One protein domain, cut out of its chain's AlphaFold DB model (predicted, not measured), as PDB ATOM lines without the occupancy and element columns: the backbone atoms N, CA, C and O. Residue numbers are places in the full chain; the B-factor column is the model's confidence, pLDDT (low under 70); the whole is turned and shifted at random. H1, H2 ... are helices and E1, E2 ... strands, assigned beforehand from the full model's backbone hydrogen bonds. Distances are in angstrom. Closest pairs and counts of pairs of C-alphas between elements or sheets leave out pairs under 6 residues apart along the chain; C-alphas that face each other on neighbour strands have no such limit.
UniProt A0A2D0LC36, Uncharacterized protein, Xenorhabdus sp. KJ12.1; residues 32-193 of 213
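What this domain is: This is residues 32 to 193 of the 213 residues of an uncharacterized protein of Xenorhabdus sp. KJ12.1 (UniProt A0A2D0LC36). Two sheets lie face to face as a sandwich, E4, E1, E11, E9, E10 over E3, E2, E5, E6, and the hairpin E7 and E8 carries the line of E6 onward, with the short helix H1 packed beside E8. Long stretches with no named element, residues 49 to 66, 82 to 96 and 132 to 155, join E2 to E3, E4 to E5 and E8 to E9. The 162 printed residues hold eleven named strands and one named helix, in the order E1 to E10, H1, E11; under half of the residues are in named elements, and the class is mostly strand. The five-stranded sheet is mixed, the other two are antiparallel. The whole is compact, with a radius of gyration of the C-alphas of 15.0 A and spans of 46 by 33 by 29 A.

Where its parts are: Find C-alpha 32 at (617.459, 507.278, 440.628); from there E1 runs 25.1 A to residue 40. Next come E2, residues 45 to 48, E3, 67 to 70, and E4, 75 to 81, 19.7 A long. Read on to E5, residues 97 to 101, E6, 105 to 110, E7, 113 to 117, and E8, 126 to 131, 16.9 A long. E9 is residues 156 to 160, E10 163 to 165, and H1 170 to 176, from C-alpha 170 at (598.549, 514.540, 431.059). E11, residues 188 to 193, runs 16.0 A to C-alpha 193 at (605.845, 495.973, 419.969).

How they stand to each other: Look first at the strongly twisted sheet E4, E1, E11, E9, E10. E4 and E1 are antiparallel, with N 37 and O 76 at 2.7 A. E1 and E11 are parallel, with N 38 and O 190 at 2.8 A. E11 and E9 are antiparallel, with N 191 and O 157 at 2.7 A; the hairpin E9 and E10 has N 160 and O 163 at 2.8 A. E10, H1 and E11 form a split strand-helix-strand unit, two strands of one sheet with a helix between them along the chain and E9 between them in the sheet, its crossover right-handed. In the other sheet, the hairpin E2 and E3 has N 47 and O 68 at 2.8 A, E2 and E5 have N 46 and O 100 at 2.8 A, and the hairpin E5 and E6 has N 101 and O 105 at 2.9 A. The two sheets' strands stand at 25 degrees. E6 runs on into E7 at 15 degrees; the hairpin E7 and E8 has N 115 and O 128 at 3.1 A. The closest C-alphas of E8 and H1, Phe 130 and Leu 170, are 5.1 A apart. In H1 every O i to N i+4 pair is within hydrogen-bond range.

The domain as a whole: The C-alphas farthest apart, Asp 103 and Ile 122, are 49.6 A apart. The printed part has no cut. The links E2 to E3, E4 to E5, E8 to E9 and H1 to E11 are long. Mean pLDDT of the printed part is 70.3; 87 residues are under 70, among them 109 to 128.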
ATOM      1  N   TYR A  32     617.094 507.778 441.948       66.62
ATOM      2  CA  TYR A  32     617.459 507.278 440.628       66.62
ATOM      3  C   TYR A  32     616.321 506.414 440.115       66.62
ATOM      4  O   TYR A  32     616.026 505.364 440.682       66.62
ATOM      5  N   HIS A  33     615.705 506.840 439.020       70.19
ATOM      6  CA  HIS A  33     614.609 506.103 438.408       70.19
ATOM      7  C   HIS A  33     615.091 505.511 437.083       70.19
ATOM      8  O   HIS A  33     615.258 506.252 436.106       70.19
ATOM      9  N   PRO A  34     615.357 504.193 437.018       76.38
ATOM     10  CA  PRO A  34     615.687 503.557 435.758       76.38
ATOM     11  C   PRO A  34     614.435 503.468 434.882       76.38
ATOM     12  O   PRO A  34     613.367 503.044 435.326       76.38
ATOM     13  N   ILE A  35     614.573 503.829 433.610       79.56
ATOM     14  CA  ILE A  35     613.533 503.632 432.599       79.56
ATOM     15  C   ILE A  35     614.081 502.709 431.535       79.56
ATOM     16  O   ILE A  35     615.015 503.049 430.808       79.56
ATOM     17  N   THR A  36     613.491 501.526 431.447       86.62
ATOM     18  CA  THR A  36     613.891 500.513 430.477       86.62
ATOM     19  C   THR A  36     613.055 500.643 429.212       86.62
ATOM     20  O   THR A  36     611.833 500.646 429.261       86.62
ATOM     21  N   ILE A  37     613.704 500.686 428.058       89.44
ATOM     22  CA  ILE A  37     613.073 500.514 426.754       89.44
ATOM     23  C   ILE A  37     613.253 499.055 426.338       89.44
ATOM     24  O   ILE A  37     614.376 498.627 426.085       89.44
ATOM     25  N   ASP A  38     612.162 498.295 426.272       92.50
ATOM     26  CA  ASP A  38     612.120 496.908 425.794       92.50
ATOM     27  C   ASP A  38     611.677 496.885 424.327       92.50
ATOM     28  O   ASP A  38     610.488 497.003 424.018       92.50
ATOM     29  N   ASN A  39     612.637 496.783 423.406       94.12
ATOM     30  CA  ASN A  39     612.358 496.776 421.975       94.12
ATOM     31  C   ASN A  39     612.048 495.354 421.498       94.12
ATOM     32  O   ASN A  39     612.949 494.558 421.238       94.12
ATOM     33  N   ARG A  40     610.763 495.053 421.317       94.00
ATOM     34  CA  ARG A  40     610.262 493.805 420.723       94.00
ATOM     35  C   ARG A  40     609.775 493.998 419.286       94.00
ATOM     36  O   ARG A  40     609.008 493.179 418.783       94.00
ATOM     37  N   THR A  41     610.175 495.089 418.641       93.50
ATOM     38  CA  THR A  41     609.970 495.297 417.205       93.50
ATOM     39  C   THR A  41     611.081 494.615 416.406       93.50
ATOM     40  O   THR A  41     612.125 494.252 416.952       93.50
ATOM     41  N   ASN A  42     610.888 494.507 415.093       93.31
ATOM     42  CA  ASN A  42     611.929 494.074 414.159       93.31
ATOM     43  C   ASN A  42     612.848 495.224 413.711       93.31
ATOM     44  O   ASN A  42     613.758 495.012 412.910       93.31
ATOM     45  N   TYR A  43     612.622 496.441 414.208       90.88
ATOM     46  CA  TYR A  43     613.411 497.620 413.877       90.88
ATOM     47  C   TYR A  43     614.458 497.886 414.952       90.88
ATOM     48  O   TYR A  43     614.216 497.695 416.143       90.88
ATOM     49  N   THR A  44     615.607 498.417 414.552       93.19
ATOM     50  CA  THR A  44     616.445 499.161 415.492       93.19
ATOM     51  C   THR A  44     615.766 500.498 415.778       93.19
ATOM     52  O   THR A  44     615.411 501.213 414.837       93.19
ATOM     53  N   ILE A  45     615.569 500.828 417.057       91.69
ATOM     54  CA  ILE A  45     614.884 502.051 417.488       91.69
ATOM     55  C   ILE A  45     615.868 503.008 418.144       91.69
ATOM     56  O   ILE A  45     616.519 502.664 419.127       91.69
ATOM     57  N   THR A  46     615.923 504.236 417.646       90.50
ATOM     58  CA  THR A  46     616.549 505.365 418.327       90.50
ATOM     59  C   THR A  46     615.514 506.045 419.213       90.50
ATOM     60  O   THR A  46     614.458 506.481 418.749       90.50
ATOM     61  N   VAL A  47     615.819 506.129 420.502       87.12
ATOM     62  CA  VAL A  47     614.970 506.727 421.526       87.12
ATOM     63  C   VAL A  47     615.591 508.033 421.973       87.12
ATOM     64  O   VAL A  47     616.710 508.035 422.477       87.12
ATOM     65  N   TYR A  48     614.856 509.127 421.822       79.75
ATOM     66  CA  TYR A  48     615.253 510.438 422.328       79.75
ATOM     67  C   TYR A  48     614.498 510.722 423.618       79.75
ATOM     68  O   TYR A  48     613.272 510.649 423.631       79.75
ATOM     69  N   ALA A  49     615.231 511.081 424.663       75.31
ATOM     70  CA  ALA A  49     614.725 511.477 425.969       75.31
ATOM     71  C   ALA A  49     615.391 512.785 426.444       75.31
ATOM     72  O   ALA A  49     616.143 512.792 427.422       75.31
ATOM     73  N   PRO A  50     615.210 513.894 425.710       66.06
ATOM     74  CA  PRO A  50     615.784 515.176 426.095       66.06
ATOM     75  C   PRO A  50     615.106 515.735 427.351       66.06
ATOM     76  O   PRO A  50     613.923 515.493 427.603       66.06
ATOM     77  N   SER A  51     615.849 516.551 428.098       61.50
ATOM     78  CA  SER A  51     615.304 517.291 429.233       61.50
ATOM     79  C   SER A  51     614.127 518.162 428.801       61.50
ATOM     80  O   SER A  51     614.152 518.822 427.759       61.50
ATOM     81  N   VAL A  52     613.094 518.187 429.633       60.44
ATOM     82  CA  VAL A  52     611.928 519.046 429.444       60.44
ATOM     83  C   VAL A  52     612.131 520.351 430.216       60.44
ATOM     84  O   VAL A  52     612.729 520.358 431.291       60.44
ATOM     85  N   TYR A  53     611.623 521.463 429.679       55.00
ATOM     86  CA  TYR A  53     611.510 522.708 430.433       55.00
ATOM     87  C   TYR A  53     610.253 522.636 431.309       55.00
ATOM     88  O   TYR A  53     609.138 522.622 430.791       55.00
ATOM     89  N   ALA A  54     610.435 522.498 432.617       56.94
ATOM     90  CA  ALA A  54     609.403 522.684 433.632       56.94
ATOM     91  C   ALA A  54     610.084 523.057 434.953       56.94
ATOM     92  O   ALA A  54     611.298 522.900 435.090       56.94
ATOM     93  N   VAL A  55     609.301 523.527 435.929       55.47
ATOM     94  CA  VAL A  55     609.809 523.884 437.266       55.47
ATOM     95  C   VAL A  55     610.534 522.697 437.914       55.47
ATOM     96  O   VAL A  55     611.558 522.902 438.555       55.47
ATOM     97  N   CYS A  56     610.049 521.468 437.686       61.59
ATOM     98  CA  CYS A  56     610.652 520.228 438.168       61.59
ATOM     99  C   CYS A  56     610.634 519.177 437.046       61.59
ATOM    100  O   CYS A  56     609.575 518.886 436.485       61.59
ATOM    101  N   THR A  57     611.791 518.621 436.681       62.19
ATOM    102  CA  THR A  57     611.915 517.608 435.618       62.19
ATOM    103  C   THR A  57     612.904 516.519 435.981       62.19
ATOM    104  O   THR A  57     613.853 516.758 436.723       62.19
ATOM    105  N   TYR A  58     612.695 515.326 435.421       67.38
ATOM    106  CA  TYR A  58     613.745 514.315 435.418       67.38
ATOM    107  C   TYR A  58     614.814 514.701 434.413       67.38
ATOM    108  O   TYR A  58     614.504 515.087 433.282       67.38
ATOM    109  N   GLN A  59     616.070 514.571 434.824       65.69
ATOM    110  CA  GLN A  59     617.205 514.812 433.949       65.69
ATOM    111  C   GLN A  59     618.060 513.551 433.860       65.69
ATOM    112  O   GLN A  59     618.191 512.824 434.849       65.69
ATOM    113  N   PRO A  60     618.670 513.277 432.695       66.44
ATOM    114  CA  PRO A  60     619.733 512.292 432.626       66.44
ATOM    115  C   PRO A  60     620.802 512.635 433.654       66.44
ATOM    116  O   PRO A  60     621.225 513.790 433.764       66.44
ATOM    117  N   THR A  61     621.245 511.626 434.397       67.62
ATOM    118  CA  THR A  61     622.396 511.781 435.282       67.62
ATOM    119  C   THR A  61     623.602 512.226 434.452       67.62
ATOM    120  O   THR A  61     623.720 511.879 433.275       67.62
ATOM    121  N   GLU A  62     624.506 513.004 435.038       64.88
ATOM    122  CA  GLU A  62     625.695 513.478 434.326       64.88
ATOM    123  C   GLU A  62     626.462 512.302 433.689       64.88
ATOM    124  O   GLU A  62     626.653 511.255 434.308       64.88
ATOM    125  N   GLY A  63     626.814 512.437 432.408       65.44
ATOM    126  CA  GLY A  63     627.437 511.366 431.621       65.44
ATOM    127  C   GLY A  63     626.481 510.302 431.055       65.44
ATOM    128  O   GLY A  63     626.931 509.466 430.274       65.44
ATOM    129  N   ASN A  64     625.178 510.328 431.373       69.00
ATOM    130  CA  ASN A  64     624.194 509.434 430.755       69.00
ATOM    131  C   ASN A  64     623.649 510.007 429.437       69.00
ATOM    132  O   ASN A  64     623.465 511.221 429.299       69.00
ATOM    133  N   PRO A  65     623.358 509.141 428.452       68.44
ATOM    134  CA  PRO A  65     622.873 509.582 427.157       68.44
ATOM    135  C   PRO A  65     621.431 510.111 427.227       68.44
ATOM    136  O   PRO A  65     620.550 509.479 427.798       68.44
ATOM    137  N   VAL A  66     621.168 511.229 426.541       76.25
ATOM    138  CA  VAL A  66     619.805 511.706 426.203       76.25
ATOM    139  C   VAL A  66     619.199 510.960 425.012       76.25
ATOM    140  O   VAL A  66     618.032 511.151 424.678       76.25
ATOM    141  N   VAL A  67     620.000 510.131 424.338       85.00
ATOM    142  CA  VAL A  67     619.596 509.337 423.178       85.00
ATOM    143  C   VAL A  67     620.220 507.955 423.271       85.00
ATOM    144  O   VAL A  67     621.437 507.842 423.377       85.00
ATOM    145  N   ILE A  68     619.410 506.907 423.173       88.88
ATOM    146  CA  ILE A  68     619.903 505.528 423.067       88.88
ATOM    147  C   ILE A  68     619.401 504.891 421.780       88.88
ATOM    148  O   ILE A  68     618.312 505.203 421.304       88.88
ATOM    149  N   THR A  69     620.170 503.953 421.242       91.94
ATOM    150  CA  THR A  69     619.734 503.096 420.139       91.94
ATOM    151  C   THR A  69     619.573 501.678 420.665       91.94
ATOM    152  O   THR A  69     620.492 501.120 421.262       91.94
ATOM    153  N   VAL A  70     618.396 501.094 420.462       94.19
ATOM    154  CA  VAL A  70     618.028 499.773 420.968       94.19
ATOM    155  C   VAL A  70     617.716 498.867 419.786       94.19
ATOM    156  O   VAL A  70     616.750 499.090 419.057       94.19
ATOM    157  N   GLY A  71     618.543 497.842 419.578       94.62
ATOM    158  CA  GLY A  71     618.334 496.856 418.514       94.62
ATOM    159  C   GLY A  71     617.108 495.953 418.750       94.62
ATOM    160  O   GLY A  71     616.585 495.916 419.868       94.62
ATOM    161  N   PRO A  72     616.667 495.200 417.727       95.19
ATOM    162  CA  PRO A  72     615.566 494.243 417.846       95.19
ATOM    163  C   PRO A  72     615.791 493.217 418.965       95.19
ATOM    164  O   PRO A  72     616.872 492.634 419.082       95.19
ATOM    165  N   GLY A  73     614.775 492.993 419.799       93.44
ATOM    166  CA  GLY A  73     614.815 492.054 420.927       93.44
ATOM    167  C   GLY A  73     615.751 492.464 422.071       93.44
ATOM    168  O   GLY A  73     616.059 491.638 422.935       93.44
ATOM    169  N   LYS A  74     616.261 493.702 422.071       95.94
ATOM    170  CA  LYS A  74     617.167 494.220 423.104       95.94
ATOM    171  C   LYS A  74     616.453 495.185 424.037       95.94
ATOM    172  O   LYS A  74     615.406 495.747 423.724       95.94
ATOM    173  N   LYS A  75     617.084 495.393 425.191       93.25
ATOM    174  CA  LYS A  75     616.689 496.397 426.170       93.25
ATOM    175  C   LYS A  75     617.747 497.487 426.243       93.25
ATOM    176  O   LYS A  75     618.937 497.183 426.218       93.25
ATOM    177  N   GLY A  76     617.304 498.732 426.331       89.69
ATOM    178  CA  GLY A  76     618.141 499.878 426.671       89.69
ATOM    179  C   GLY A  76     617.606 500.547 427.927       89.69
ATOM    180  O   GLY A  76     616.423 500.415 428.223       89.69
ATOM    181  N   THR A  77     618.450 501.253 428.670       86.38
ATOM    182  CA  THR A  77     618.033 501.904 429.915       86.38
ATOM    183  C   THR A  77     618.492 503.349 429.921       86.38
ATOM    184  O   THR A  77     619.646 503.637 429.609       86.38
ATOM    185  N   PHE A  78     617.585 504.241 430.302       78.94
ATOM    186  CA  PHE A  78     617.930 505.567 430.784       78.94
ATOM    187  C   PHE A  78     617.977 505.530 432.306       78.94
ATOM    188  O   PHE A  78     617.070 504.987 432.934       78.94
ATOM    189  N   THR A  79     619.011 506.122 432.892       75.81
ATOM    190  CA  THR A  79     619.037 506.399 434.328       75.81
ATOM    191  C   THR A  79     618.840 507.885 434.497       75.81
ATOM    192  O   THR A  79     619.635 508.683 433.988       75.81
ATOM    193  N   TRP A  80     617.754 508.254 435.160       73.44
ATOM    194  CA  TRP A  80     617.495 509.645 435.464       73.44
ATOM    195  C   TRP A  80     617.652 509.916 436.931       73.44
ATOM    196  O   TRP A  80     617.369 509.077 437.783       73.44
ATOM    197  N   GLU A  81     618.099 511.130 437.174       68.94
ATOM    198  CA  GLU A  81     618.233 511.692 438.486       68.94
ATOM    199  C   GLU A  81     617.144 512.739 438.681       68.94
ATOM    200  O   GLU A  81     616.854 513.559 437.798       68.94
ATOM    201  N   ASP A  82     616.561 512.722 439.868       63.81
ATOM    202  CA  ASP A  82     615.809 513.847 440.390       63.81
ATOM    203  C   ASP A  82     616.762 515.006 440.730       63.81
ATOM    204  O   ASP A  82     617.194 515.183 441.869       63.81
ATOM    205  N   LYS A  83     617.168 515.783 439.721       54.00
ATOM    206  CA  LYS A  83     617.911 517.026 439.950       54.00
ATOM    207  C   LYS A  83     616.921 518.169 440.173       54.00
ATOM    208  O   LYS A  83     616.365 518.674 439.201       54.00
ATOM    209  N   ASN A  84     616.779 518.621 441.427       52.59
ATOM    210  CA  ASN A  84     616.850 520.031 441.881       52.59
ATOM    211  C   ASN A  84     615.957 520.356 443.098       52.59
ATOM    212  O   ASN A  84     614.882 519.805 443.243       52.59
ATOM    213  N   SER A  85     616.430 521.329 443.904       45.38
ATOM    214  CA  SER A  85     615.841 522.131 445.007       45.38
ATOM    215  C   SER A  85     614.717 521.546 445.890       45.38
ATOM    216  O   SER A  85     613.735 521.004 445.407       45.38
ATOM    217  N   LEU A  86     614.780 521.809 447.203       50.97
ATOM    218  CA  LEU A  86     613.750 521.479 448.213       50.97
ATOM    219  C   LEU A  86     612.287 521.752 447.784       50.97
ATOM    220  O   LEU A  86     611.384 521.050 448.229       50.97
ATOM    221  N   ASN A  87     612.043 522.728 446.901       52.03
ATOM    222  CA  ASN A  87     610.705 523.052 446.390       52.03
ATOM    223  C   ASN A  87     610.159 522.054 445.350       52.03
ATOM    224  O   ASN A  87     608.952 522.036 445.114       52.03
ATOM    225  N   CYS A  88     611.007 521.229 444.738       52.44
ATOM    226  CA  CYS A  88     610.609 520.227 443.744       52.44
ATOM    227  C   CYS A  88     610.356 518.839 444.328       52.44
ATOM    228  O   CYS A  88     609.777 517.991 443.653       52.44
ATOM    229  N   PHE A  89     610.710 518.619 445.594       52.22
ATOM    230  CA  PHE A  89     610.456 517.360 446.293       52.22
ATOM    231  C   PHE A  89     608.955 517.026 446.406       52.22
ATOM    232  O   PHE A  89     608.572 515.866 446.490       52.22
ATOM    233  N   HIS A  90     608.091 518.043 446.365       51.06
ATOM    234  CA  HIS A  90     606.633 517.900 446.435       51.06
ATOM    235  C   HIS A  90     605.921 518.230 445.116       51.06
ATOM    236  O   HIS A  90     604.704 518.406 445.100       51.06
ATOM    237  N   ALA A  91     606.665 518.375 444.021       55.50
ATOM    238  CA  ALA A  91     606.131 518.854 442.758       55.50
ATOM    239  C   ALA A  91     606.101 517.754 441.697       55.50
ATOM    240  O   ALA A  91     606.973 516.889 441.641       55.50
ATOM    241  N   ALA A  92     605.123 517.865 440.799       57.12
ATOM    242  CA  ALA A  92     605.038 517.065 439.590       57.12
ATOM    243  C   ALA A  92     606.319 517.212 438.756       57.12
ATOM    244  O   ALA A  92     606.594 518.275 438.195       57.12
ATOM    245  N   LYS A  93     607.090 516.131 438.669       67.62
ATOM    246  CA  LYS A  93     608.234 516.004 437.757       67.62
ATOM    247  C   LYS A  93     607.738 515.466 436.419       67.62
ATOM    248  O   LYS A  93     606.728 514.780 436.391       67.62
ATOM    249  N   ILE A  94     608.384 515.813 435.303       66.12
ATOM    250  CA  ILE A  94     608.005 515.324 433.966       66.12
ATOM    251  C   ILE A  94     609.220 515.073 433.066       66.12
ATOM    252  O   ILE A  94     610.305 515.607 433.288       66.12
ATOM    253  N   THR A  95     609.001 514.283 432.016       68.81
ATOM    254  CA  THR A  95     609.959 513.931 430.955       68.81
ATOM    255  C   THR A  95     609.204 513.660 429.639       68.81
ATOM    256  O   THR A  95     607.972 513.584 429.651       68.81
ATOM    257  N   GLY A  96     609.898 513.430 428.520       70.50
ATOM    258  CA  GLY A  96     609.281 512.951 427.280       70.50
ATOM    259  C   GLY A  96     610.138 511.961 426.494       70.50
ATOM    260  O   GLY A  96     611.336 511.855 426.733       70.50
ATOM    261  N   PHE A  97     609.522 511.265 425.526       76.25
ATOM    262  CA  PHE A  97     610.209 510.293 424.672       76.25
ATOM    263  C   PHE A  97     609.855 510.454 423.188       76.25
ATOM    264  O   PHE A  97     608.762 510.863 422.810       76.25
ATOM    265  N   LYS A  98     610.765 510.074 422.298       78.31
ATOM    266  CA  LYS A  98     610.461 509.911 420.870       78.31
ATOM    267  C   LYS A  98     611.097 508.628 420.369       78.31
ATOM    268  O   LYS A  98     612.285 508.423 420.605       78.31
ATOM    269  N   PHE A  99     610.324 507.805 419.667       85.56
ATOM    270  CA  PHE A  99     610.765 506.513 419.140       85.56
ATOM    271  C   PHE A  99     610.865 506.595 417.617       85.56
ATOM    272  O   PHE A  99     609.857 506.769 416.928       85.56
ATOM    273  N   ILE A 100     612.087 506.494 417.097       86.25
ATOM    274  CA  ILE A 100     612.396 506.625 415.670       86.25
ATOM    275  C   ILE A 100     613.026 505.322 415.185       86.25
ATOM    276  O   ILE A 100     613.939 504.806 415.823       86.25
ATOM    277  N   THR A 101     612.551 504.773 414.074       87.94
ATOM    278  CA  THR A 101     613.150 503.588 413.448       87.94
ATOM    279  C   THR A 101     614.468 503.927 412.741       87.94
ATOM    280  O   THR A 101     614.761 505.083 412.443       87.94
ATOM    281  N   GLN A 102     615.267 502.907 412.427       87.00
ATOM    282  CA  GLN A 102     616.526 503.053 411.679       87.00
ATOM    283  C   GLN A 102     616.388 503.705 410.290       87.00
ATOM    284  O   GLN A 102     617.352 504.275 409.795       87.00
ATOM    285  N   ASP A 103     615.211 503.628 409.668       85.94
ATOM    286  CA  ASP A 103     614.863 504.269 408.391       85.94
ATOM    287  C   ASP A 103     614.185 505.642 408.577       85.94
ATOM    288  O   ASP A 103     613.464 506.124 407.700       85.94
ATOM    289  N   GLU A 104     614.412 506.271 409.736       81.75
ATOM    290  CA  GLU A 104     613.930 507.607 410.113       81.75
ATOM    291  C   GLU A 104     612.401 507.754 410.096       81.75
ATOM    292  O   GLU A 104     611.853 508.850 409.913       81.75
ATOM    293  N   LYS A 105     611.679 506.653 410.316       85.12
ATOM    294  CA  LYS A 105     610.228 506.684 410.483       85.12
ATOM    295  C   LYS A 105     609.865 506.896 411.937       85.12
ATOM    296  O   LYS A 105     610.505 506.390 412.860       85.12
ATOM    297  N   LEU A 106     608.814 507.669 412.143       80.88
ATOM    298  CA  LEU A 106     608.267 507.919 413.456       80.88
ATOM    299  C   LEU A 106     607.358 506.757 413.844       80.88
ATOM    300  O   LEU A 106     606.272 506.620 413.285       80.88
ATOM    301  N   LEU A 107     607.777 505.947 414.819       81.50
ATOM    302  CA  LEU A 107     606.855 504.993 415.442       81.50
ATOM    303  C   LEU A 107     605.808 505.727 416.262       81.50
ATOM    304  O   LEU A 107     604.625 505.392 416.201       81.50
ATOM    305  N   TRP A 108     606.281 506.704 417.037       77.00
ATOM    306  CA  TRP A 108     605.467 507.628 417.807       77.00
ATOM    307  C   TRP A 108     606.346 508.733 418.406       77.00
ATOM    308  O   TRP A 108     607.493 508.501 418.809       77.00
ATOM    309  N   SER A 109     605.789 509.937 418.503       65.31
ATOM    310  CA  SER A 109     606.337 511.032 419.304       65.31
ATOM    311  C   SER A 109     605.289 511.510 420.288       65.31
ATOM    312  O   SER A 109     604.159 511.795 419.892       65.31
ATOM    313  N   GLY A 110     605.696 511.696 421.532       62.03
ATOM    314  CA  GLY A 110     604.864 512.281 422.567       62.03
ATOM    315  C   GLY A 110     605.540 512.115 423.916       62.03
ATOM    316  O   GLY A 110     606.559 511.451 424.065       62.03
ATOM    317  N   ARG A 111     605.018 512.743 424.953       61.88
ATOM    318  CA  ARG A 111     605.674 512.651 426.259       61.88
ATOM    319  C   ARG A 111     605.153 511.453 427.015       61.88
ATOM    320  O   ARG A 111     604.104 511.597 427.608       61.88
ATOM    321  N   ILE A 112     605.856 510.318 427.009       65.44
ATOM    322  CA  ILE A 112     605.590 509.271 428.007       65.44
ATOM    323  C   ILE A 112     606.296 509.684 429.290       65.44
ATOM    324  O   ILE A 112     607.468 509.384 429.488       65.44
ATOM    325  N   GLY A 113     605.624 510.497 430.093       64.31
ATOM    326  CA  GLY A 113     606.230 511.079 431.278       64.31
ATOM    327  C   GLY A 113     605.841 510.363 432.555       64.31
ATOM    328  O   GLY A 113     604.864 509.629 432.575       64.31
ATOM    329  N   MET A 114     606.602 510.603 433.619       63.53
ATOM    330  CA  MET A 114     606.283 510.140 434.962       63.53
ATOM    331  C   MET A 114     605.978 511.354 435.820       63.53
ATOM    332  O   MET A 114     606.844 512.217 435.877       63.53
ATOM    333  N   ILE A 115     604.807 511.409 436.460       60.28
ATOM    334  CA  ILE A 115     604.502 512.420 437.482       60.28
ATOM    335  C   ILE A 115     604.627 511.780 438.853       60.28
ATOM    336  O   ILE A 115     603.973 510.777 439.130       60.28
ATOM    337  N   GLU A 116     605.444 512.392 439.702       60.34
ATOM    338  CA  GLU A 116     605.423 512.168 441.141       60.34
ATOM    339  C   GLU A 116     604.443 513.166 441.766       60.34
ATOM    340  O   GLU A 116     604.659 514.378 441.692       60.34
ATOM    341  N   VAL A 117     603.341 512.685 442.339       53.97
ATOM    342  CA  VAL A 117     602.402 513.542 443.074       53.97
ATOM    343  C   VAL A 117     602.452 513.162 444.547       53.97
ATOM    344  O   VAL A 117     602.243 512.004 444.911       53.97
ATOM    345  N   SER A 118     602.706 514.154 445.402       52.59
ATOM    346  CA  SER A 118     602.514 514.047 446.849       52.59
ATOM    347  C   SER A 118     601.145 514.640 447.187       52.59
ATOM    348  O   SER A 118     600.986 515.861 447.122       52.59
ATOM    349  N   PRO A 119     600.125 513.825 447.510       45.75
ATOM    350  CA  PRO A 119     598.805 514.369 447.800       45.75
ATOM    351  C   PRO A 119     598.759 515.121 449.143       45.75
ATOM    352  O   PRO A 119     597.895 515.976 449.303       45.75
ATOM    353  N   THR A 120     599.679 514.859 450.090       48.34
ATOM    354  CA  THR A 120     599.901 515.614 451.351       48.34
ATOM    355  C   THR A 120     601.247 515.225 452.007       48.34
ATOM    356  O   THR A 120     601.811 514.191 451.668       48.34
ATOM    357  N   LEU A 121     601.697 515.958 453.045       45.41
ATOM    358  CA  LEU A 121     602.832 515.589 453.928       45.41
ATOM    359  C   LEU A 121     602.690 514.216 454.632       45.41
ATOM    360  O   LEU A 121     603.646 513.742 455.238       45.41
ATOM    361  N   ILE A 122     601.501 513.604 454.604       40.31
ATOM    362  CA  ILE A 122     601.139 512.410 455.392       40.31
ATOM    363  C   ILE A 122     600.660 511.253 454.495       40.31
ATOM    364  O   ILE A 122     600.391 510.156 454.978       40.31
ATOM    365  N   SER A 123     600.528 511.481 453.186       46.22
ATOM    366  CA  SER A 123     600.057 510.481 452.225       46.22
ATOM    367  C   SER A 123     601.185 510.113 451.271       46.22
ATOM    368  O   SER A 123     601.885 510.992 450.777       46.22
ATOM    369  N   GLY A 124     601.363 508.813 451.034       48.56
ATOM    370  CA  GLY A 124     602.444 508.290 450.199       48.56
ATOM    371  C   GLY A 124     602.450 508.870 448.784       48.56
ATOM    372  O   GLY A 124     601.399 509.176 448.217       48.56
ATOM    373  N   TYR A 125     603.654 508.998 448.233       53.12
ATOM    374  CA  TYR A 125     603.897 509.364 446.845       53.12
ATOM    375  C   TYR A 125     603.294 508.314 445.918       53.12
ATOM    376  O   TYR A 125     603.334 507.114 446.209       53.12
ATOM    377  N   TYR A 126     602.740 508.756 444.796       53.47
ATOM    378  CA  TYR A 126     602.400 507.846 443.717       53.47
ATOM    379  C   TYR A 126     602.963 508.342 442.400       53.47
ATOM    380  O   TYR A 126     603.208 509.529 442.177       53.47
ATOM    381  N   TRP A 127     603.151 507.359 441.541       60.81
ATOM    382  CA  TRP A 127     603.794 507.479 440.255       60.81
ATOM    383  C   TRP A 127     602.782 507.102 439.199       60.81
ATOM    384  O   TRP A 127     601.972 506.212 439.440       60.81
ATOM    385  N   THR A 128     602.805 507.769 438.055       62.34
ATOM    386  CA  THR A 128     601.849 507.527 436.970       62.34
ATOM    387  C   THR A 128     602.466 507.910 435.634       62.34
ATOM    388  O   THR A 128     603.331 508.789 435.583       62.34
ATOM    389  N   VAL A 129     602.051 507.220 434.569       71.69
ATOM    390  CA  VAL A 129     602.571 507.413 433.216       71.69
ATOM    391  C   VAL A 129     601.535 508.138 432.367       71.69
ATOM    392  O   VAL A 129     600.393 507.691 432.273       71.69
ATOM    393  N   PHE A 130     601.937 509.233 431.721       72.12
ATOM    394  CA  PHE A 130     601.028 510.054 430.916       72.12
ATOM    395  C   PHE A 130     601.463 510.191 429.455       72.12
ATOM    396  O   PHE A 130     602.601 509.873 429.137       72.12
ATOM    397  N   TYR A 131     600.584 510.706 428.587       72.44
ATOM    398  CA  TYR A 131     600.901 511.202 427.241       72.44
ATOM    399  C   TYR A 131     600.456 512.660 427.040       72.44
ATOM    400  O   TYR A 131     599.492 513.115 427.647       72.44
ATOM    401  N   SER A 132     601.137 513.407 426.162       66.00
ATOM    402  CA  SER A 132     600.752 514.782 425.798       66.00
ATOM    403  C   SER A 132     601.276 515.193 424.410       66.00
ATOM    404  O   SER A 132     602.314 514.679 423.974       66.00
ATOM    405  N   LYS A 133     600.550 516.098 423.721       58.75
ATOM    406  CA  LYS A 133     600.854 516.650 422.382       58.75
ATOM    407  C   LYS A 133     601.854 517.774 422.496       58.75
ATOM    408  O   LYS A 133     602.683 517.942 421.605       58.75
ATOM    409  N   GLN A 134     601.697 518.596 423.535       53.84
ATOM    410  CA  GLN A 134     602.395 519.862 423.610       53.84
ATOM    411  C   GLN A 134     603.845 519.670 424.030       53.84
ATOM    412  O   GLN A 134     604.209 519.139 425.085       53.84
ATOM    413  N   TYR A 135     604.680 520.148 423.126       50.06
ATOM    414  CA  TYR A 135     606.098 520.312 423.280       50.06
ATOM    415  C   TYR A 135     606.354 521.556 424.121       50.06
ATOM    416  O   TYR A 135     606.502 522.644 423.591       50.06
ATOM    417  N   CYS A 136     606.476 521.329 425.432       51.09
ATOM    418  CA  CYS A 136     606.926 522.272 426.462       51.09
ATOM    419  C   CYS A 136     605.748 523.031 427.097       51.09
ATOM    420  O   CYS A 136     605.291 524.013 426.531       51.09
ATOM    421  N   PRO A 137     605.237 522.617 428.276       47.34
ATOM    422  CA  PRO A 137     604.419 523.530 429.050       47.34
ATOM    423  C   PRO A 137     605.341 524.656 429.526       47.34
ATOM    424  O   PRO A 137     606.350 524.385 430.179       47.34
ATOM    425  N   ALA A 138     605.003 525.908 429.220       47.16
ATOM    426  CA  ALA A 138     605.635 527.036 429.898       47.16
ATOM    427  C   ALA A 138     605.304 526.985 431.403       47.16
ATOM    428  O   ALA A 138     606.151 527.338 432.218       47.16
ATOM    429  N   ASN A 139     604.138 526.428 431.776       55.97
ATOM    430  CA  ASN A 139     603.761 526.074 433.148       55.97
ATOM    431  C   ASN A 139     602.784 524.883 433.195       55.97
ATOM    432  O   ASN A 139     601.888 524.779 432.364       55.97
ATOM    433  N   LEU A 140     602.859 524.035 434.232       57.75
ATOM    434  CA  LEU A 140     601.886 522.944 434.473       57.75
ATOM    435  C   LEU A 140     600.424 523.435 434.562       57.75
ATOM    436  O   LEU A 140     599.493 522.688 434.298       57.75
ATOM    437  N   ARG A 141     600.207 524.708 434.910       58.56
ATOM    438  CA  ARG A 141     598.871 525.324 435.009       58.56
ATOM    439  C   ARG A 141     598.197 525.581 433.655       58.56
ATOM    440  O   ARG A 141     597.035 525.960 433.634       58.56
ATOM    441  N   GLU A 142     598.920 525.406 432.553       60.75
ATOM    442  CA  GLU A 142     598.434 525.646 431.186       60.75
ATOM    443  C   GLU A 142     597.981 524.347 430.489       60.75
ATOM    444  O   GLU A 142     597.548 524.376 429.336       60.75
ATOM    445  N   ILE A 143     598.054 523.204 431.187       65.31
ATOM    446  CA  ILE A 143     597.612 521.899 430.684       65.31
ATOM    447  C   ILE A 143     596.091 521.909 430.483       65.31
ATOM    448  O   ILE A 143     595.328 522.276 431.374       65.31
ATOM    449  N   SER A 144     595.653 521.468 429.303       67.81
ATOM    450  CA  SER A 144     594.245 521.201 428.988       67.81
ATOM    451  C   SER A 144     594.102 520.001 428.052       67.81
ATOM    452  O   SER A 144     595.060 519.621 427.378       67.81
ATOM    453  N   GLU A 145     592.888 519.470 427.905       68.50
ATOM    454  CA  GLU A 145     592.583 518.365 426.976       68.50
ATOM    455  C   GLU A 145     593.080 518.617 425.539       68.50
ATOM    456  O   GLU A 145     593.461 517.697 424.822       68.50
ATOM    457  N   LYS A 146     593.123 519.883 425.095       68.06
ATOM    458  CA  LYS A 146     593.584 520.259 423.742       68.06
ATOM    459  C   LYS A 146     595.101 520.185 423.572       68.06
ATOM    460  O   LYS A 146     595.597 520.154 422.443       68.06
ATOM    461  N   THR A 147     595.824 520.218 424.683       65.44
ATOM    462  CA  THR A 147     597.286 520.100 424.740       65.44
ATOM    463  C   THR A 147     597.724 518.645 424.862       65.44
ATOM    464  O   THR A 147     598.888 518.327 424.606       65.44
ATOM    465  N   ASP A 148     596.786 517.746 425.170       64.75
ATOM    466  CA  ASP A 148     597.010 516.311 425.145       64.75
ATOM    467  C   ASP A 148     597.078 515.779 423.714       64.75
ATOM    468  O   ASP A 148     596.449 516.270 422.774       64.75
ATOM    469  N   GLY A 149     597.983 514.823 423.535       64.00
ATOM    470  CA  GLY A 149     598.362 514.279 422.236       64.00
ATOM    471  C   GLY A 149     597.334 513.314 421.718       64.00
ATOM    472  O   GLY A 149     596.327 513.037 422.362       64.00
ATOM    473  N   ALA A 150     597.640 512.720 420.571       72.25
ATOM    474  CA  ALA A 150     597.105 511.393 420.349       72.25
ATOM    475  C   ALA A 150     597.709 510.461 421.422       72.25
ATOM    476  O   ALA A 150     598.914 510.576 421.700       72.25
ATOM    477  N   PRO A 151     596.909 509.568 422.030       76.94
ATOM    478  CA  PRO A 151     597.443 508.551 422.922       76.94
ATOM    479  C   PRO A 151     598.524 507.723 422.209       76.94
ATOM    480  O   PRO A 151     598.532 507.641 420.973       76.94
ATOM    481  N   PRO A 152     599.453 507.104 422.957       80.69
ATOM    482  CA  PRO A 152     600.337 506.101 422.396       80.69
ATOM    483  C   PRO A 152     599.496 505.005 421.730       80.69
ATOM    484  O   PRO A 152     598.502 504.569 422.312       80.69
ATOM    485  N   PRO A 153     599.859 504.561 420.521       85.88
ATOM    486  CA  PRO A 153     599.206 503.422 419.894       85.88
ATOM    487  C   PRO A 153     599.469 502.143 420.706       85.88
ATOM    488  O   PRO A 153     600.484 502.040 421.389       85.88
ATOM    489  N   ASP A 154     598.610 501.128 420.567       87.19
ATOM    490  CA  ASP A 154     598.630 499.891 421.379       87.19
ATOM    491  C   ASP A 154     599.940 499.080 421.324       87.19
ATOM    492  O   ASP A 154     600.186 498.200 422.164       87.19
ATOM    493  N   TYR A 155     600.775 499.346 420.316       87.00
ATOM    494  CA  TYR A 155     602.108 498.770 420.168       87.00
ATOM    495  C   TYR A 155     603.191 499.516 420.970       87.00
ATOM    496  O   TYR A 155     604.357 499.137 420.922       87.00
ATOM    497  N   ILE A 156     602.827 500.538 421.746       86.50
ATOM    498  CA  ILE A 156     603.680 501.195 422.739       86.50
ATOM    499  C   ILE A 156     603.001 501.054 424.091       86.50
ATOM    500  O   ILE A 156     601.947 501.633 424.343       86.50
ATOM    501  N   ARG A 157     603.606 500.261 424.972       86.38
ATOM    502  CA  ARG A 157     603.031 499.932 426.279       86.38
ATOM    503  C   ARG A 157     603.967 500.364 427.381       86.38
ATOM    504  O   ARG A 157     605.174 500.182 427.268       86.38
ATOM    505  N   ALA A 158     603.408 500.881 428.461       82.06
ATOM    506  CA  ALA A 158     604.134 501.020 429.708       82.06
ATOM    507  C   ALA A 158     603.807 499.811 430.591       82.06
ATOM    508  O   ALA A 158     602.654 499.387 430.695       82.06
ATOM    509  N   ASN A 159     604.828 499.241 431.219       76.69
ATOM    510  CA  ASN A 159     604.705 498.120 432.133       76.69
ATOM    511  C   ASN A 159     605.418 498.454 433.443       76.69
ATOM    512  O   ASN A 159     606.551 498.941 433.444       76.69
ATOM    513  N   PHE A 160     604.778 498.106 434.552       68.81
ATOM    514  CA  PHE A 160     605.341 498.163 435.891       68.81
ATOM    515  C   PHE A 160     605.486 496.741 436.439       68.81
ATOM    516  O   PHE A 160     604.502 496.003 436.499       68.81
ATOM    517  N   ASN A 161     606.705 496.306 436.780       66.12
ATOM    518  CA  ASN A 161     606.978 494.926 437.217       66.12
ATOM    519  C   ASN A 161     606.332 493.861 436.307       66.12
ATOM    520  O   ASN A 161     605.694 492.914 436.762       66.12
ATOM    521  N   SER A 162     606.473 494.041 434.989       66.75
ATOM    522  CA  SER A 162     605.862 493.216 433.929       66.75
ATOM    523  C   SER A 162     604.335 493.291 433.798       66.75
ATOM    524  O   SER A 162     603.798 492.749 432.831       66.75
ATOM    525  N   LYS A 163     603.626 494.002 434.678       72.94
ATOM    526  CA  LYS A 163     602.187 494.261 434.544       72.94
ATOM    527  C   LYS A 163     601.961 495.482 433.647       72.94
ATOM    528  O   LYS A 163     602.546 496.526 433.925       72.94
ATOM    529  N   PRO A 164     601.153 495.382 432.579       74.31
ATOM    530  CA  PRO A 164     600.782 496.546 431.784       74.31
ATOM    531  C   PRO A 164     600.099 497.601 432.652       74.31
ATOM    532  O   PRO A 164     599.286 497.264 433.516       74.31
ATOM    533  N   ILE A 165     600.424 498.863 432.404       73.81
ATOM    534  CA  ILE A 165     599.796 500.014 433.044       73.81
ATOM    535  C   ILE A 165     599.185 500.913 431.975       73.81
ATOM    536  O   ILE A 165     599.747 501.091 430.892       73.81
ATOM    537  N   THR A 166     598.010 501.459 432.272       76.81
ATOM    538  CA  THR A 166     597.346 502.404 431.377       76.81
ATOM    539  C   THR A 166     598.127 503.712 431.350       76.81
ATOM    540  O   THR A 166     598.522 504.219 432.399       76.81
ATOM    541  N   ILE A 167     598.331 504.257 430.152       79.38
ATOM    542  CA  ILE A 167     598.930 505.576 429.956       79.38
ATOM    543  C   ILE A 167     597.784 506.571 429.781       79.38
ATOM    544  O   ILE A 167     597.063 506.512 428.785       79.38
ATOM    545  N   HIS A 168     597.593 507.458 430.753       77.94
ATOM    546  CA  HIS A 168     596.512 508.446 430.731       77.94
ATOM    547  C   HIS A 168     596.947 509.747 430.045       77.94
ATOM    548  O   HIS A 168     598.133 509.977 429.812       77.94
ATOM    549  N   SER A 169     595.998 510.616 429.699       78.12
ATOM    550  CA  SER A 169     596.337 511.968 429.243       78.12
ATOM    551  C   SER A 169     597.037 512.742 430.370       78.12
ATOM    552  O   SER A 169     596.815 512.460 431.555       78.12
ATOM    553  N   LEU A 170     597.899 513.708 430.044       74.62
ATOM    554  CA  LEU A 170     598.549 514.540 431.059       74.62
ATOM    555  C   LEU A 170     597.507 515.342 431.855       74.62
ATOM    556  O   LEU A 170     597.625 515.428 433.077       74.62
ATOM    557  N   ASN A 171     596.466 515.861 431.196       75.12
ATOM    558  CA  ASN A 171     595.369 516.569 431.856       75.12
ATOM    559  C   ASN A 171     594.630 515.707 432.890       75.12
ATOM    560  O   ASN A 171     594.425 516.164 434.015       75.12
ATOM    561  N   ASP A 172     594.264 514.467 432.547       75.31
ATOM    562  CA  ASP A 172     593.571 513.562 433.477       75.31
ATOM    563  C   ASP A 172     594.476 513.151 434.629       75.31
ATOM    564  O   ASP A 172     594.083 513.176 435.794       75.31
ATOM    565  N   THR A 173     595.722 512.826 434.304       74.38
ATOM    566  CA  THR A 173     596.726 512.435 435.289       74.38
ATOM    567  C   THR A 173     596.934 513.540 436.327       74.38
ATOM    568  O   THR A 173     597.006 513.262 437.526       74.38
ATOM    569  N   TYR A 174     596.982 514.796 435.873       68.19
ATOM    570  CA  TYR A 174     597.194 515.970 436.714       68.19
ATOM    571  C   TYR A 174     595.954 516.360 437.533       68.19
ATOM    572  O   TYR A 174     596.066 516.575 438.739       68.19
ATOM    573  N   ASN A 175     594.771 516.435 436.914       69.69
ATOM    574  CA  ASN A 175     593.564 516.946 437.576       69.69
ATOM    575  C   ASN A 175     592.768 515.870 438.330       69.69
ATOM    576  O   ASN A 175     592.132 516.177 439.336       69.69
ATOM    577  N   ASN A 176     592.809 514.618 437.866       67.56
ATOM    578  CA  ASN A 176     591.974 513.526 438.378       67.56
ATOM    579  C   ASN A 176     592.769 512.457 439.142       67.56
ATOM    580  O   ASN A 176     592.180 511.475 439.591       67.56
ATOM    581  N   GLN A 177     594.089 512.631 439.302       64.31
ATOM    582  CA  GLN A 177     594.962 511.707 440.041       64.31
ATOM    583  C   GLN A 177     594.814 510.244 439.583       64.31
ATOM    584  O   GLN A 177     594.726 509.309 440.382       64.31
ATOM    585  N   THR A 178     594.738 510.033 438.270       57.97
ATOM    586  CA  THR A 178     594.542 508.706 437.678       57.97
ATOM    587  C   THR A 178     595.867 507.944 437.560       57.97
ATOM    588  O   THR A 178     596.847 508.470 437.029       57.97
ATOM    589  N   GLY A 179     595.883 506.681 438.007       57.31
ATOM    590  CA  GLY A 179     597.019 505.761 437.832       57.31
ATOM    591  C   GLY A 179     597.981 505.662 439.023       57.31
ATOM    592  O   GLY A 179     599.180 505.810 438.844       57.31
ATOM    593  N   ASN A 180     597.485 505.393 440.235       57.03
ATOM    594  CA  ASN A 180     598.320 505.340 441.442       57.03
ATOM    595  C   ASN A 180     599.191 504.069 441.527       57.03
ATOM    596  O   ASN A 180     598.679 502.996 441.861       57.03
ATOM    597  N   PHE A 181     600.510 504.193 441.339       58.00
ATOM    598  CA  PHE A 181     601.483 503.140 441.673       58.00
ATOM    599  C   PHE A 181     602.236 503.495 442.966       58.00
ATOM    600  O   PHE A 181     602.937 504.503 443.013       58.00
ATOM    601  N   LYS A 182     602.072 502.675 444.017       51.84
ATOM    602  CA  LYS A 182     602.664 502.892 445.356       51.84
ATOM    603  C   LYS A 182     604.098 502.357 445.523       51.84
ATOM    604  O   LYS A 182     604.746 502.731 446.488       51.84
ATOM    605  N   ASP A 183     604.591 501.542 444.586       51.16
ATOM    606  CA  ASP A 183     605.847 500.780 444.738       51.16
ATOM    607  C   ASP A 183     606.940 501.164 443.710       51.16
ATOM    608  O   ASP A 183     607.711 500.307 443.287       51.16
ATOM    609  N   SER A 184     606.996 502.406 443.216       50.28
ATOM    610  CA  SER A 184     607.729 502.715 441.966       50.28
ATOM    611  C   SER A 184     609.264 502.762 442.035       50.28
ATOM    612  O   SER A 184     609.903 502.957 440.995       50.28
ATOM    613  N   ASP A 185     609.865 502.551 443.206       50.78
ATOM    614  CA  ASP A 185     611.313 502.676 443.433       50.78
ATOM    615  C   ASP A 185     612.160 501.742 442.534       50.78
ATOM    616  O   ASP A 185     613.384 501.838 442.492       50.78
ATOM    617  N   GLN A 186     611.523 500.833 441.787       53.53
ATOM    618  CA  GLN A 186     612.152 499.886 440.861       53.53
ATOM    619  C   GLN A 186     612.161 500.333 439.387       53.53
ATOM    620  O   GLN A 186     612.697 499.618 438.537       53.53
ATOM    621  N   GLY A 187     611.605 501.506 439.067       61.97
ATOM    622  CA  GLY A 187     611.510 501.998 437.693       61.97
ATOM    623  C   GLY A 187     610.417 501.312 436.863       61.97
ATOM    624  O   GLY A 187     609.664 500.464 437.342       61.97
ATOM    625  N   TRP A 188     610.290 501.700 435.594       73.00
ATOM    626  CA  TRP A 188     609.244 501.198 434.691       73.00
ATOM    627  C   TRP A 188     609.796 500.906 433.294       73.00
ATOM    628  O   TRP A 188     610.871 501.366 432.905       73.00
ATOM    629  N   THR A 189     609.077 500.071 432.542       84.19
ATOM    630  CA  THR A 189     609.489 499.623 431.208       84.19
ATOM    631  C   THR A 189     608.539 500.150 430.139       84.19
ATOM    632  O   THR A 189     607.344 499.875 430.198       84.19
ATOM    633  N   ILE A 190     609.062 500.831 429.119       86.75
ATOM    634  CA  ILE A 190     608.354 501.086 427.862       86.75
ATOM    635  C   ILE A 190     608.641 499.925 426.920       86.75
ATOM    636  O   ILE A 190     609.767 499.751 426.464       86.75
ATOM    637  N   THR A 191     607.623 499.133 426.615       90.44
ATOM    638  CA  THR A 191     607.708 498.047 425.642       90.44
ATOM    639  C   THR A 191     607.237 498.536 424.280       90.44
ATOM    640  O   THR A 191     606.097 498.983 424.136       90.44
ATOM    641  N   LEU A 192     608.101 498.413 423.276       91.25
ATOM    642  CA  LEU A 192     607.791 498.684 421.875       91.25
ATOM    643  C   LEU A 192     607.508 497.351 421.179       91.25
ATOM    644  O   LEU A 192     608.388 496.497 421.094       91.25
ATOM    645  N   LEU A 193     606.284 497.154 420.708       92.44
ATOM    646  CA  LEU A 193     605.845 495.973 419.969       92.44
ATOM    647  C   LEU A 193     605.845 496.258 418.469       92.44
ATOM    648  O   LEU A 193     605.753 497.407 418.041       92.44
TER     649      LEU A 193